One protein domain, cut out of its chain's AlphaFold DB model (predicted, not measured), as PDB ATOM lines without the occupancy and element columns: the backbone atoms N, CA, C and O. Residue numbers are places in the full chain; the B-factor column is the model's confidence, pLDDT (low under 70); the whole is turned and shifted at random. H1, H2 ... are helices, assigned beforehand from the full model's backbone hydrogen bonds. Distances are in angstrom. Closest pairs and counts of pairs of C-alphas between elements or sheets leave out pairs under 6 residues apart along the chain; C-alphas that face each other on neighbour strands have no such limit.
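This is residues 206 to 304 of the 413 residues of an uncharacterized protein of Daucus carota subsp. sativus (UniProt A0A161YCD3). A long thin arm, of which residues 206 to 213 with H1 and residues 215 to 222 with H2 stick out, leads into a head of short helices and loops with one longer helix, H5, along one side. In the head H3 packs on H5, and H6 folds back onto residues 266 to 270 of H5. The printed part has 99 residues, with eight named helices, H1 to H8 in order, and no named strand; the class is all helix, though named helices hold 45 of the 99 residues. It is loose, with a radius of gyration of the C-alphas of 18.1 A, and elongated, spanning 56 by 29 by 22 A.

H1, residues 207 to 210, begins at C-alpha 207 (-1.990, 36.345, 43.674). H2 is residues 219 to 222, H3 232 to 235, and H4 237 to 242, 8.5 A long. H5, residues 259 to 272, runs 19.9 A from C-alpha 259 (-37.676, 23.683, 49.169). H6 is residues 274 to 278, H7 280 to 283, and H8 296 to 299, ending at C-alpha 299 (-55.039, 34.935, 38.659).

H1 and H2 are apart, and each touches no helix. H3 touches H5; the closest C-alphas, of Ile 232 and Phe 268, are 6.6 A apart. H3 and H4 meet only through their link, as do H6 and H7. H5 touches H6 with residues 266 to 270 alone, the closest C-alphas being those of Ser 269 and Phe 277, 5.5 A apart. H8 is apart from H7. Every O i to N i+4 pair is within hydrogen-bond range in H4 and H6, and 9 of 10 in H5; the other helices are too short for such a pair.

The farthest C-alphas, of Ser 208 and Ser 300, are 57.7 A apart. The printed part has no cut; the links H4 to H5 and H7 to H8 are long. The mean pLDDT of the printed part is 78.7, with 21 residues under 70, among them 214 to 222.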
ATOM      1  N   GLN A 206      -1.395  33.266  40.759       85.69
ATOM      2  CA  GLN A 206      -2.720  33.328  41.382       85.69
ATOM      3  C   GLN A 206      -2.922  34.647  42.143       85.69
ATOM      4  O   GLN A 206      -3.903  35.343  41.906       85.69
ATOM      5  N   LEU A 207      -1.951  35.055  42.970       81.19
ATOM      6  CA  LEU A 207      -1.990  36.345  43.674       81.19
ATOM      7  C   LEU A 207      -2.029  37.528  42.692       81.19
ATOM      8  O   LEU A 207      -2.834  38.438  42.848       81.19
ATOM      9  N   SER A 208      -1.228  37.473  41.622       83.25
ATOM     10  CA  SER A 208      -1.208  38.499  40.561       83.25
ATOM     11  C   SER A 208      -2.366  38.396  39.551       83.25
ATOM     12  O   SER A 208      -2.374  39.125  38.557       83.25
ATOM     13  N   GLN A 209      -3.309  37.476  39.773       82.75
ATOM     14  CA  GLN A 209      -4.572  37.348  39.046       82.75
ATOM     15  C   GLN A 209      -5.739  37.820  39.924       82.75
ATOM     16  O   GLN A 209      -6.602  38.531  39.425       82.75
ATOM     17  N   LEU A 210      -5.715  37.513  41.227       78.06
ATOM     18  CA  LEU A 210      -6.643  38.062  42.219       78.06
ATOM     19  C   LEU A 210      -6.556  39.598  42.274       78.06
ATOM     20  O   LEU A 210      -7.571  40.272  42.132       78.06
ATOM     21  N   TRP A 211      -5.338  40.154  42.322       77.06
ATOM     22  CA  TRP A 211      -5.063  41.604  42.240       77.06
ATOM     23  C   TRP A 211      -5.287  42.236  40.847       77.06
ATOM     24  O   TRP A 211      -4.736  43.289  40.536       77.06
ATOM     25  N   LYS A 212      -6.058  41.574  39.976       77.12
ATOM     26  CA  LYS A 212      -6.594  42.139  38.725       77.12
ATOM     27  C   LYS A 212      -8.121  42.128  38.672       77.12
ATOM     28  O   LYS A 212      -8.680  42.561  37.671       77.12
ATOM     29  N   TRP A 213      -8.796  41.568  39.677       72.12
ATOM     30  CA  TRP A 213     -10.260  41.479  39.696       72.12
ATOM     31  C   TRP A 213     -10.927  42.757  40.211       72.12
ATOM     32  O   TRP A 213     -12.067  43.021  39.853       72.12
ATOM     33  N   ALA A 214     -10.200  43.561  40.984       66.25
ATOM     34  CA  ALA A 214     -10.440  44.985  41.163       66.25
ATOM     35  C   ALA A 214      -9.101  45.659  41.496       66.25
ATOM     36  O   ALA A 214      -8.195  44.999  42.016       66.25
ATOM     37  N   GLU A 215      -8.972  46.949  41.191       65.50
ATOM     38  CA  GLU A 215      -7.826  47.749  41.645       65.50
ATOM     39  C   GLU A 215      -8.029  48.205  43.100       65.50
ATOM     40  O   GLU A 215      -7.068  48.225  43.867       65.50
ATOM     41  N   ASP A 216      -9.287  48.435  43.499       67.31
ATOM     42  CA  ASP A 216      -9.702  48.752  44.866       67.31
ATOM     43  C   ASP A 216     -10.785  47.788  45.391       67.31
ATOM     44  O   ASP A 216     -11.701  47.376  44.675       67.31
ATOM     45  N   ASN A 217     -10.738  47.456  46.686       67.06
ATOM     46  CA  ASN A 217     -11.681  46.503  47.301       67.06
ATOM     47  C   ASN A 217     -13.145  46.987  47.307       67.06
ATOM     48  O   ASN A 217     -14.055  46.180  47.502       67.06
ATOM     49  N   ARG A 218     -13.389  48.289  47.117       69.75
ATOM     50  CA  ARG A 218     -14.741  48.875  47.120       69.75
ATOM     51  C   ARG A 218     -15.519  48.495  45.859       69.75
ATOM     52  O   ARG A 218     -16.699  48.157  45.947       69.75
ATOM     53  N   ASP A 219     -14.844  48.446  44.717       68.06
ATOM     54  CA  ASP A 219     -15.463  48.100  43.436       68.06
ATOM     55  C   ASP A 219     -15.796  46.602  43.384       68.06
ATOM     56  O   ASP A 219     -16.888  46.218  42.974       68.06
ATOM     57  N   ALA A 220     -14.929  45.752  43.950       67.38
ATOM     58  CA  ALA A 220     -15.165  44.312  44.109       67.38
ATOM     59  C   ALA A 220     -16.398  43.948  44.969       67.38
ATOM     60  O   ALA A 220     -16.851  42.795  44.922       67.38
ATOM     61  N   LEU A 221     -16.898  44.905  45.763       68.12
ATOM     62  CA  LEU A 221     -18.105  44.820  46.594       68.12
ATOM     63  C   LEU A 221     -19.316  45.545  45.981       68.12
ATOM     64  O   LEU A 221     -20.426  45.370  46.473       68.12
ATOM     65  N   THR A 222     -19.111  46.342  44.930       68.44
ATOM     66  CA  THR A 222     -20.161  47.127  44.246       68.44
ATOM     67  C   THR A 222     -20.462  46.582  42.839       68.44
ATOM     68  O   THR A 222     -21.440  46.983  42.215       68.44
ATOM     69  N   ASP A 223     -19.653  45.631  42.357       71.00
ATOM     70  CA  ASP A 223     -19.807  44.883  41.104       71.00
ATOM     71  C   ASP A 223     -21.261  44.398  40.869       71.00
ATOM     72  O   ASP A 223     -21.730  43.478  41.559       71.00
ATOM     73  N   PRO A 224     -21.972  44.951  39.860       69.19
ATOM     74  CA  PRO A 224     -23.340  44.559  39.521       69.19
ATOM     75  C   PRO A 224     -23.491  43.104  39.061       69.19
ATOM     76  O   PRO A 224     -24.617  42.619  38.986       69.19
ATOM     77  N   GLN A 225     -22.405  42.390  38.752       69.06
ATOM     78  CA  GLN A 225     -22.440  40.957  38.448       69.06
ATOM     79  C   GLN A 225     -22.356  40.083  39.717       69.06
ATOM     80  O   GLN A 225     -22.765  38.922  39.689       69.06
ATOM     81  N   ARG A 226     -21.882  40.632  40.846       67.50
ATOM     82  CA  ARG A 226     -21.844  39.957  42.159       67.50
ATOM     83  C   ARG A 226     -23.023  40.311  43.056       67.50
ATOM     84  O   ARG A 226     -23.519  39.439  43.763       67.50
ATOM     85  N   VAL A 227     -23.458  41.572  43.047       63.78
ATOM     86  CA  VAL A 227     -24.469  42.100  43.987       63.78
ATOM     87  C   VAL A 227     -25.798  42.399  43.278       63.78
ATOM     88  O   VAL A 227     -26.518  43.338  43.605       63.78
ATOM     89  N   ARG A 228     -26.170  41.558  42.304       70.56
ATOM     90  CA  ARG A 228     -27.514  41.566  41.715       70.56
ATOM     91  C   ARG A 228     -28.444  40.656  42.506       70.56
ATOM     92  O   ARG A 228     -28.417  39.437  42.360       70.56
ATOM     93  N   THR A 229     -29.314  41.268  43.304       74.44
ATOM     94  CA  THR A 229     -30.581  40.617  43.661       74.44
ATOM     95  C   THR A 229     -31.437  40.585  42.387       74.44
ATOM     96  O   THR A 229     -31.566  41.634  41.755       74.44
ATOM     97  N   PRO A 230     -31.958  39.424  41.945       80.31
ATOM     98  CA  PRO A 230     -32.881  39.381  40.816       80.31
ATOM     99  C   PRO A 230     -34.190  40.077  41.191       80.31
ATOM    100  O   PRO A 230     -34.609  40.043  42.355       80.31
ATOM    101  N   ASP A 231     -34.849  40.680  40.204       85.31
ATOM    102  CA  ASP A 231     -36.182  41.228  40.429       85.31
ATOM    103  C   ASP A 231     -37.161  40.110  40.825       85.31
ATOM    104  O   ASP A 231     -37.032  38.955  40.404       85.31
ATOM    105  N   ILE A 232     -38.155  40.448  41.641       84.81
ATOM    106  CA  ILE A 232     -39.149  39.488  42.116       84.81
ATOM    107  C   ILE A 232     -40.004  38.919  40.973       84.81
ATOM    108  O   ILE A 232     -40.333  37.730  41.002       84.81
ATOM    109  N   THR A 233     -40.302  39.712  39.935       84.38
ATOM    110  CA  THR A 233     -41.016  39.213  38.748       84.38
ATOM    111  C   THR A 233     -40.117  38.351  37.862       84.38
ATOM    112  O   THR A 233     -40.599  37.451  37.185       84.38
ATOM    113  N   GLU A 234     -38.800  38.573  37.875       86.31
ATOM    114  CA  GLU A 234     -37.833  37.714  37.185       86.31
ATOM    115  C   GLU A 234     -37.669  36.365  37.905       86.31
ATOM    116  O   GLU A 234     -37.637  35.325  37.251       86.31
ATOM    117  N   TYR A 235     -37.634  36.366  39.242       88.19
ATOM    118  CA  TYR A 235     -37.401  35.158  40.038       88.19
ATOM    119  C   TYR A 235     -38.557  34.147  40.006       88.19
ATOM    120  O   TYR A 235     -38.313  32.938  39.952       88.19
ATOM    121  N   TRP A 236     -39.806  34.622  40.063       89.12
ATOM    122  CA  TRP A 236     -40.985  33.754  40.165       89.12
ATOM    123  C   TRP A 236     -41.517  33.223  38.825       89.12
ATOM    124  O   TRP A 236     -42.392  32.363  38.856       89.12
ATOM    125  N   LYS A 237     -40.987  33.658  37.669       87.38
ATOM    126  CA  LYS A 237     -41.422  33.180  36.338       87.38
ATOM    127  C   LYS A 237     -41.508  31.652  36.218       87.38
ATOM    128  O   LYS A 237     -42.604  31.196  35.933       87.38
ATOM    129  N   PRO A 238     -40.477  30.853  36.571       86.38
ATOM    130  CA  PRO A 238     -40.571  29.394  36.463       86.38
ATOM    131  C   PRO A 238     -41.724  28.790  37.276       86.38
ATOM    132  O   PRO A 238     -42.302  27.793  36.867       86.38
ATOM    133  N   LEU A 239     -42.088  29.403  38.410       84.62
ATOM    134  CA  LEU A 239     -43.223  28.958  39.217       84.62
ATOM    135  C   LEU A 239     -44.569  29.434  38.649       84.62
ATOM    136  O   LEU A 239     -45.561  28.733  38.807       84.62
ATOM    137  N   ALA A 240     -44.610  30.595  37.990       84.88
ATOM    138  CA  ALA A 240     -45.783  31.062  37.252       84.88
ATOM    139  C   ALA A 240     -46.048  30.196  36.008       84.88
ATOM    140  O   ALA A 240     -47.196  29.842  35.755       84.88
ATOM    141  N   ASP A 241     -44.984  29.806  35.297       84.75
ATOM    142  CA  ASP A 241     -45.023  28.916  34.135       84.75
ATOM    143  C   ASP A 241     -45.486  27.500  34.543       84.75
ATOM    144  O   ASP A 241     -46.361  26.931  33.896       84.75
ATOM    145  N   ASP A 242     -44.991  26.955  35.668       82.38
ATOM    146  CA  ASP A 242     -45.499  25.690  36.234       82.38
ATOM    147  C   ASP A 242     -46.991  25.751  36.638       82.38
ATOM    148  O   ASP A 242     -47.658  24.719  36.734       82.38
ATOM    149  N   MET A 243     -47.496  26.945  36.975       75.44
ATOM    150  CA  MET A 243     -48.883  27.171  37.400       75.44
ATOM    151  C   MET A 243     -49.848  27.341  36.217       75.44
ATOM    152  O   MET A 243     -51.060  27.412  36.448       75.44
ATOM    153  N   ASP A 244     -49.348  27.390  34.978       78.56
ATOM    154  CA  ASP A 244     -50.177  27.323  33.777       78.56
ATOM    155  C   ASP A 244     -50.512  25.862  33.436       78.56
ATOM    156  O   ASP A 244     -49.659  25.055  33.067       78.56
ATOM    157  N   GLU A 245     -51.800  25.527  33.514       69.88
ATOM    158  CA  GLU A 245     -52.331  24.206  33.166       69.88
ATOM    159  C   GLU A 245     -52.071  23.850  31.682       69.88
ATOM    160  O   GLU A 245     -52.055  22.668  31.330       69.88
ATOM    161  N   ALA A 246     -51.798  24.839  30.816       66.88
ATOM    162  CA  ALA A 246     -51.405  24.635  29.421       66.88
ATOM    163  C   ALA A 246     -49.918  24.268  29.221       66.88
ATOM    164  O   ALA A 246     -49.567  23.759  28.153       66.88
ATOM    165  N   ALA A 247     -49.045  24.474  30.217       66.12
ATOM    166  CA  ALA A 247     -47.621  24.130  30.117       66.12
ATOM    167  C   ALA A 247     -47.363  22.609  30.157       66.12
ATOM    168  O   ALA A 247     -46.308  22.147  29.723       66.12
ATOM    169  N   GLY A 248     -48.322  21.821  30.665       65.38
ATOM    170  CA  GLY A 248     -48.259  20.353  30.678       65.38
ATOM    171  C   GLY A 248     -47.184  19.755  31.595       65.38
ATOM    172  O   GLY A 248     -46.828  18.589  31.433       65.38
ATOM    173  N   ILE A 249     -46.649  20.538  32.537       71.31
ATOM    174  CA  ILE A 249     -45.564  20.126  33.435       71.31
ATOM    175  C   ILE A 249     -46.103  19.162  34.505       71.31
ATOM    176  O   ILE A 249     -47.052  19.465  35.228       71.31
ATOM    177  N   GLU A 250     -45.479  17.990  34.629       71.25
ATOM    178  CA  GLU A 250     -45.837  16.998  35.645       71.25
ATOM    179  C   GLU A 250     -45.577  17.534  37.065       71.25
ATOM    180  O   GLU A 250     -44.508  18.068  37.372       71.25
ATOM    181  N   ALA A 251     -46.547  17.338  37.964       71.75
ATOM    182  CA  ALA A 251     -46.566  17.950  39.296       71.75
ATOM    183  C   ALA A 251     -45.391  17.562  40.223       71.75
ATOM    184  O   ALA A 251     -45.207  18.202  41.259       71.75
ATOM    185  N   GLU A 252     -44.595  16.549  39.869       73.94
ATOM    186  CA  GLU A 252     -43.361  16.169  40.569       73.94
ATOM    187  C   GLU A 252     -42.208  17.161  40.310       73.94
ATOM    188  O   GLU A 252     -41.475  17.506  41.239       73.94
ATOM    189  N   TYR A 253     -42.093  17.697  39.089       77.38
ATOM    190  CA  TYR A 253     -41.002  18.601  38.683       77.38
ATOM    191  C   TYR A 253     -41.252  20.077  39.027       77.38
ATOM    192  O   TYR A 253     -40.321  20.883  39.009       77.38
ATOM    193  N   HIS A 254     -42.491  20.420  39.378       78.31
ATOM    194  CA  HIS A 254     -42.940  21.766  39.728       78.31
ATOM    195  C   HIS A 254     -42.081  22.389  40.850       78.31
ATOM    196  O   HIS A 254     -41.886  21.813  41.928       78.31
ATOM    197  N   HIS A 255     -41.605  23.616  40.633       81.00
ATOM    198  CA  HIS A 255     -40.654  24.344  41.476       81.00
ATOM    199  C   HIS A 255     -41.119  24.551  42.931       81.00
ATOM    200  O   HIS A 255     -40.277  24.778  43.807       81.00
ATOM    201  N   LYS A 256     -42.418  24.395  43.233       81.81
ATOM    202  CA  LYS A 256     -42.950  24.374  44.612       81.81
ATOM    203  C   LYS A 256     -42.433  23.209  45.461       81.81
ATOM    204  O   LYS A 256     -42.298  23.347  46.676       81.81
ATOM    205  N   ASN A 257     -42.066  22.090  44.834       83.44
ATOM    206  CA  ASN A 257     -41.461  20.945  45.522       83.44
ATOM    207  C   ASN A 257     -40.000  21.241  45.916       83.44
ATOM    208  O   ASN A 257     -39.472  20.702  46.894       83.44
ATOM    209  N   ASN A 258     -39.338  22.155  45.197       87.25
ATOM    210  CA  ASN A 258     -37.976  22.576  45.490       87.25
ATOM    211  C   ASN A 258     -37.949  23.543  46.689       87.25
ATOM    212  O   ASN A 258     -38.009  24.769  46.561       87.25
ATOM    213  N   ARG A 259     -37.782  22.964  47.884       87.31
ATOM    214  CA  ARG A 259     -37.676  23.683  49.169       87.31
ATOM    215  C   ARG A 259     -36.638  24.816  49.156       87.31
ATOM    216  O   ARG A 259     -36.846  25.830  49.820       87.31
ATOM    217  N   VAL A 260     -35.537  24.673  48.409       90.81
ATOM    218  CA  VAL A 260     -34.466  25.687  48.325       90.81
ATOM    219  C   VAL A 260     -34.873  26.858  47.429       90.81
ATOM    220  O   VAL A 260     -34.566  28.004  47.762       90.81
ATOM    221  N   TYR A 261     -35.575  26.592  46.324       89.94
ATOM    222  CA  TYR A 261     -36.169  27.623  45.469       89.94
ATOM    223  C   TYR A 261     -37.228  28.419  46.245       89.94
ATOM    224  O   TYR A 261     -37.099  29.634  46.398       89.94
ATOM    225  N   CYS A 262     -38.187  27.732  46.871       89.38
ATOM    226  CA  CYS A 262     -39.245  28.360  47.667       89.38
ATOM    227  C   CYS A 262     -38.687  29.259  48.784       89.38
ATOM    228  O   CYS A 262     -39.097  30.408  48.934       89.38
ATOM    229  N   TRP A 263     -37.700  28.773  49.546       90.44
ATOM    230  CA  TRP A 263     -37.086  29.531  50.644       90.44
ATOM    231  C   TRP A 263     -36.283  30.754  50.170       90.44
ATOM    232  O   TRP A 263     -36.268  31.783  50.851       90.44
ATOM    233  N   LYS A 264     -35.645  30.679  48.992       89.69
ATOM    234  CA  LYS A 264     -35.003  31.838  48.348       89.69
ATOM    235  C   LYS A 264     -36.048  32.856  47.882       89.69
ATOM    236  O   LYS A 264     -35.930  34.025  48.240       89.69
ATOM    237  N   GLY A 265     -37.089  32.413  47.178       89.62
ATOM    238  CA  GLY A 265     -38.181  33.268  46.706       89.62
ATOM    239  C   GLY A 265     -38.900  34.001  47.839       89.62
ATOM    240  O   GLY A 265     -39.075  35.216  47.770       89.62
ATOM    241  N   LEU A 266     -39.201  33.317  48.947       89.38
ATOM    242  CA  LEU A 266     -39.757  33.942  50.155       89.38
ATOM    243  C   LEU A 266     -38.817  35.011  50.749       89.38
ATOM    244  O   LEU A 266     -39.279  36.069  51.172       89.38
ATOM    245  N   ARG A 267     -37.494  34.787  50.725       90.31
ATOM    246  CA  ARG A 267     -36.479  35.761  51.183       90.31
ATOM    247  C   ARG A 267     -36.265  36.952  50.239       90.31
ATOM    248  O   ARG A 267     -35.755  37.976  50.703       90.31
ATOM    249  N   PHE A 268     -36.629  36.835  48.963       88.88
ATOM    250  CA  PHE A 268     -36.721  37.969  48.039       88.88
ATOM    251  C   PHE A 268     -38.052  38.710  48.205       88.88
ATOM    252  O   PHE A 268     -38.064  39.936  48.263       88.88
ATOM    253  N   SER A 269     -39.152  37.978  48.378       88.94
ATOM    254  CA  SER A 269     -40.501  38.535  48.540       88.94
ATOM    255  C   SER A 269     -40.607  39.381  49.807       88.94
ATOM    256  O   SER A 269     -40.921  40.560  49.718       88.94
ATOM    257  N   ALA A 270     -40.143  38.876  50.954       88.69
ATOM    258  CA  ALA A 270     -40.053  39.640  52.205       88.69
ATOM    259  C   ALA A 270     -39.117  40.881  52.162       88.69
ATOM    260  O   ALA A 270     -38.960  41.558  53.178       88.69
ATOM    261  N   ARG A 271     -38.466  41.171  51.024       86.12
ATOM    262  CA  ARG A 271     -37.674  42.390  50.774       86.12
ATOM    263  C   ARG A 271     -38.212  43.276  49.646       86.12
ATOM    264  O   ARG A 271     -37.928  44.466  49.667       86.12
ATOM    265  N   GLN A 272     -38.910  42.704  48.662       84.75
ATOM    266  CA  GLN A 272     -39.330  43.392  47.431       84.75
ATOM    267  C   GLN A 272     -40.859  43.517  47.295       84.75
ATOM    268  O   GLN A 272     -41.326  44.497  46.729       84.75
ATOM    269  N   ASP A 273     -41.635  42.581  47.851       84.00
ATOM    270  CA  ASP A 273     -43.105  42.610  47.861       84.00
ATOM    271  C   ASP A 273     -43.668  42.038  49.174       84.00
ATOM    272  O   ASP A 273     -43.841  40.827  49.353       84.00
ATOM    273  N   LEU A 274     -43.987  42.941  50.103       84.94
ATOM    274  CA  LEU A 274     -44.621  42.591  51.372       84.94
ATOM    275  C   LEU A 274     -46.109  42.221  51.220       84.94
ATOM    276  O   LEU A 274     -46.620  41.481  52.064       84.94
ATOM    277  N   GLU A 275     -46.811  42.674  50.172       83.12
ATOM    278  CA  GLU A 275     -48.220  42.301  49.970       83.12
ATOM    279  C   GLU A 275     -48.336  40.889  49.381       83.12
ATOM    280  O   GLU A 275     -49.108  40.082  49.905       83.12
ATOM    281  N   GLY A 276     -47.533  40.538  48.375       82.50
ATOM    282  CA  GLY A 276     -47.373  39.158  47.910       82.50
ATOM    283  C   GLY A 276     -46.902  38.224  49.024       82.50
ATOM    284  O   GLY A 276     -47.504  37.173  49.242       82.50
ATOM    285  N   PHE A 277     -45.905  38.634  49.818       86.06
ATOM    286  CA  PHE A 277     -45.434  37.828  50.950       86.06
ATOM    287  C   PHE A 277     -46.526  37.568  52.008       86.06
ATOM    288  O   PHE A 277     -46.568  36.477  52.574       86.06
ATOM    289  N   SER A 278     -47.454  38.506  52.245       86.06
ATOM    290  CA  SER A 278     -48.556  38.305  53.207       86.06
ATOM    291  C   SER A 278     -49.473  37.124  52.840       86.06
ATOM    292  O   SER A 278     -49.881  36.348  53.713       86.06
ATOM    293  N   LYS A 279     -49.707  36.920  51.535       85.06
ATOM    294  CA  LYS A 279     -50.561  35.859  50.973       85.06
ATOM    295  C   LYS A 279     -49.989  34.456  51.182       85.06
ATOM    296  O   LYS A 279     -50.742  33.488  51.091       85.06
ATOM    297  N   PHE A 280     -48.705  34.329  51.543       85.06
ATOM    298  CA  PHE A 280     -48.102  33.050  51.934       85.06
ATOM    299  C   PHE A 280     -48.899  32.337  53.036       85.06
ATOM    300  O   PHE A 280     -48.999  31.112  53.045       85.06
ATOM    301  N   THR A 281     -49.498  33.108  53.949       82.81
ATOM    302  CA  THR A 281     -50.289  32.572  55.067       82.81
ATOM    303  C   THR A 281     -51.678  32.062  54.667       82.81
ATOM    304  O   THR A 281     -52.280  31.310  55.429       82.81
ATOM    305  N   GLU A 282     -52.172  32.439  53.485       80.62
ATOM    306  CA  GLU A 282     -53.505  32.086  52.974       80.62
ATOM    307  C   GLU A 282     -53.433  31.049  51.836       80.62
ATOM    308  O   GLU A 282     -54.301  30.185  51.736       80.62
ATOM    309  N   TYR A 283     -52.382  31.104  51.006       78.81
ATOM    310  CA  TYR A 283     -52.258  30.351  49.747       78.81
ATOM    311  C   TYR A 283     -50.886  29.667  49.551       78.81
ATOM    312  O   TYR A 283     -50.574  29.195  48.459       78.81
ATOM    313  N   GLY A 284     -50.029  29.621  50.578       83.12
ATOM    314  CA  GLY A 284     -48.696  29.018  50.471       83.12
ATOM    315  C   GLY A 284     -47.784  29.732  49.464       83.12
ATOM    316  O   GLY A 284     -47.928  30.925  49.214       83.12
ATOM    317  N   VAL A 285     -46.807  29.012  48.897       81.94
ATOM    318  CA  VAL A 285     -45.794  29.601  47.991       81.94
ATOM    319  C   VAL A 285     -46.427  30.164  46.710       81.94
ATOM    320  O   VAL A 285     -46.009  31.213  46.234       81.94
ATOM    321  N   GLU A 286     -47.467  29.507  46.195       82.31
ATOM    322  CA  GLU A 286     -48.186  29.887  44.968       82.31
ATOM    323  C   GLU A 286     -48.832  31.280  45.088       82.31
ATOM    324  O   GLU A 286     -48.780  32.072  44.150       82.31
ATOM    325  N   GLY A 287     -49.341  31.642  46.272       81.06
ATOM    326  CA  GLY A 287     -49.891  32.979  46.533       81.06
ATOM    327  C   GLY A 287     -48.872  34.122  46.568       81.06
ATOM    328  O   GLY A 287     -49.275  35.285  46.576       81.06
ATOM    329  N   VAL A 288     -47.572  33.811  46.606       84.38
ATOM    330  CA  VAL A 288     -46.474  34.796  46.627       84.38
ATOM    331  C   VAL A 288     -46.001  35.145  45.206       84.38
ATOM    332  O   VAL A 288     -45.254  36.106  45.021       84.38
ATOM    333  N   VAL A 289     -46.463  34.412  44.187       84.94
ATOM    334  CA  VAL A 289     -46.194  34.723  42.778       84.94
ATOM    335  C   VAL A 289     -46.910  36.029  42.386       84.94
ATOM    336  O   VAL A 289     -48.119  36.158  42.614       84.94
ATOM    337  N   PRO A 290     -46.211  37.012  41.778       82.69
ATOM    338  CA  PRO A 290     -46.827  38.236  41.280       82.69
ATOM    339  C   PRO A 290     -47.981  37.949  40.312       82.69
ATOM    340  O   PRO A 290     -47.812  37.272  39.299       82.69
ATOM    341  N   LEU A 291     -49.157  38.511  40.605       78.00
ATOM    342  CA  LEU A 291     -50.404  38.246  39.871       78.00
ATOM    343  C   LEU A 291     -50.352  38.643  38.385       78.00
ATOM    344  O   LEU A 291     -51.190  38.190  37.608       78.00
ATOM    345  N   ASP A 292     -49.392  39.482  37.992       78.69
ATOM    346  CA  ASP A 292     -49.157  39.934  36.615       78.69
ATOM    347  C   ASP A 292     -48.305  38.963  35.777       78.69
ATOM    348  O   ASP A 292     -48.149  39.180  34.578       78.69
ATOM    349  N   LEU A 293     -47.792  37.882  36.380       77.19
ATOM    350  CA  LEU A 293     -47.164  36.756  35.675       77.19
ATOM    351  C   LEU A 293     -48.138  35.599  35.394       77.19
ATOM    352  O   LEU A 293     -47.824  34.726  34.595       77.19
ATOM    353  N   LEU A 294     -49.289  35.559  36.072       77.31
ATOM    354  CA  LEU A 294     -50.228  34.436  36.008       77.31
ATOM    355  C   LEU A 294     -51.303  34.658  34.926       77.31
ATOM    356  O   LEU A 294     -51.852  35.765  34.855       77.31
ATOM    357  N   PRO A 295     -51.690  33.618  34.154       75.25
ATOM    358  CA  PRO A 295     -52.858  33.662  33.269       75.25
ATOM    359  C   PRO A 295     -54.125  34.118  34.006       75.25
ATOM    360  O   PRO A 295     -54.274  33.868  35.205       75.25
ATOM    361  N   SER A 296     -55.062  34.771  33.312       70.31
ATOM    362  CA  SER A 296     -56.256  35.397  33.921       70.31
ATOM    363  C   SER A 296     -57.097  34.411  34.743       70.31
ATOM    364  O   SER A 296     -57.623  34.739  35.812       70.31
ATOM    365  N   GLU A 297     -57.162  33.179  34.257       68.38
ATOM    366  CA  GLU A 297     -57.850  32.022  34.810       68.38
ATOM    367  C   GLU A 297     -57.237  31.637  36.166       68.38
ATOM    368  O   GLU A 297     -57.948  31.482  37.163       68.38
ATOM    369  N   VAL A 298     -55.903  31.574  36.234       72.00
ATOM    370  CA  VAL A 298     -55.130  31.258  37.444       72.00
ATOM    371  C   VAL A 298     -55.135  32.444  38.413       72.00
ATOM    372  O   VAL A 298     -55.384  32.269  39.607       72.00
ATOM    373  N   ARG A 299     -54.974  33.672  37.904       73.38
ATOM    374  CA  ARG A 299     -55.039  34.935  38.659       73.38
ATOM    375  C   ARG A 299     -56.354  35.090  39.431       73.38
ATOM    376  O   ARG A 299     -56.371  35.715  40.490       73.38
ATOM    377  N   SER A 300     -57.453  34.519  38.933       71.50
ATOM    378  CA  SER A 300     -58.751  34.523  39.624       71.50
ATOM    379  C   SER A 300     -58.757  33.713  40.933       71.50
ATOM    380  O   SER A 300     -59.492  34.062  41.859       71.50
ATOM    381  N   LYS A 301     -57.909  32.676  41.045       74.19
ATOM    382  CA  LYS A 301     -57.819  31.779  42.212       74.19
ATOM    383  C   LYS A 301     -57.121  32.450  43.410       74.19
ATOM    384  O   LYS A 301     -57.494  32.192  44.553       74.19
ATOM    385  N   TYR A 302     -56.161  33.343  43.139       69.06
ATOM    386  CA  TYR A 302     -55.286  34.001  44.129       69.06
ATOM    387  C   TYR A 302     -55.605  35.488  44.374       69.06
ATOM    388  O   TYR A 302     -54.895  36.173  45.115       69.06
ATOM    389  N   GLN A 303     -56.674  36.019  43.772       65.69
ATOM    390  CA  GLN A 303     -57.208  37.328  44.151       65.69
ATOM    391  C   GLN A 303     -58.058  37.205  45.420       65.69
ATOM    392  O   GLN A 303     -59.091  36.533  45.437       65.69
ATOM    393  N   ALA A 304     -57.640  37.902  46.478       57.31
ATOM    394  CA  ALA A 304     -58.368  37.949  47.739       57.31
ATOM    395  C   ALA A 304     -59.783  38.518  47.527       57.31
ATOM    396  O   ALA A 304     -59.956  39.682  47.152       57.31
TER     397      ALA A 304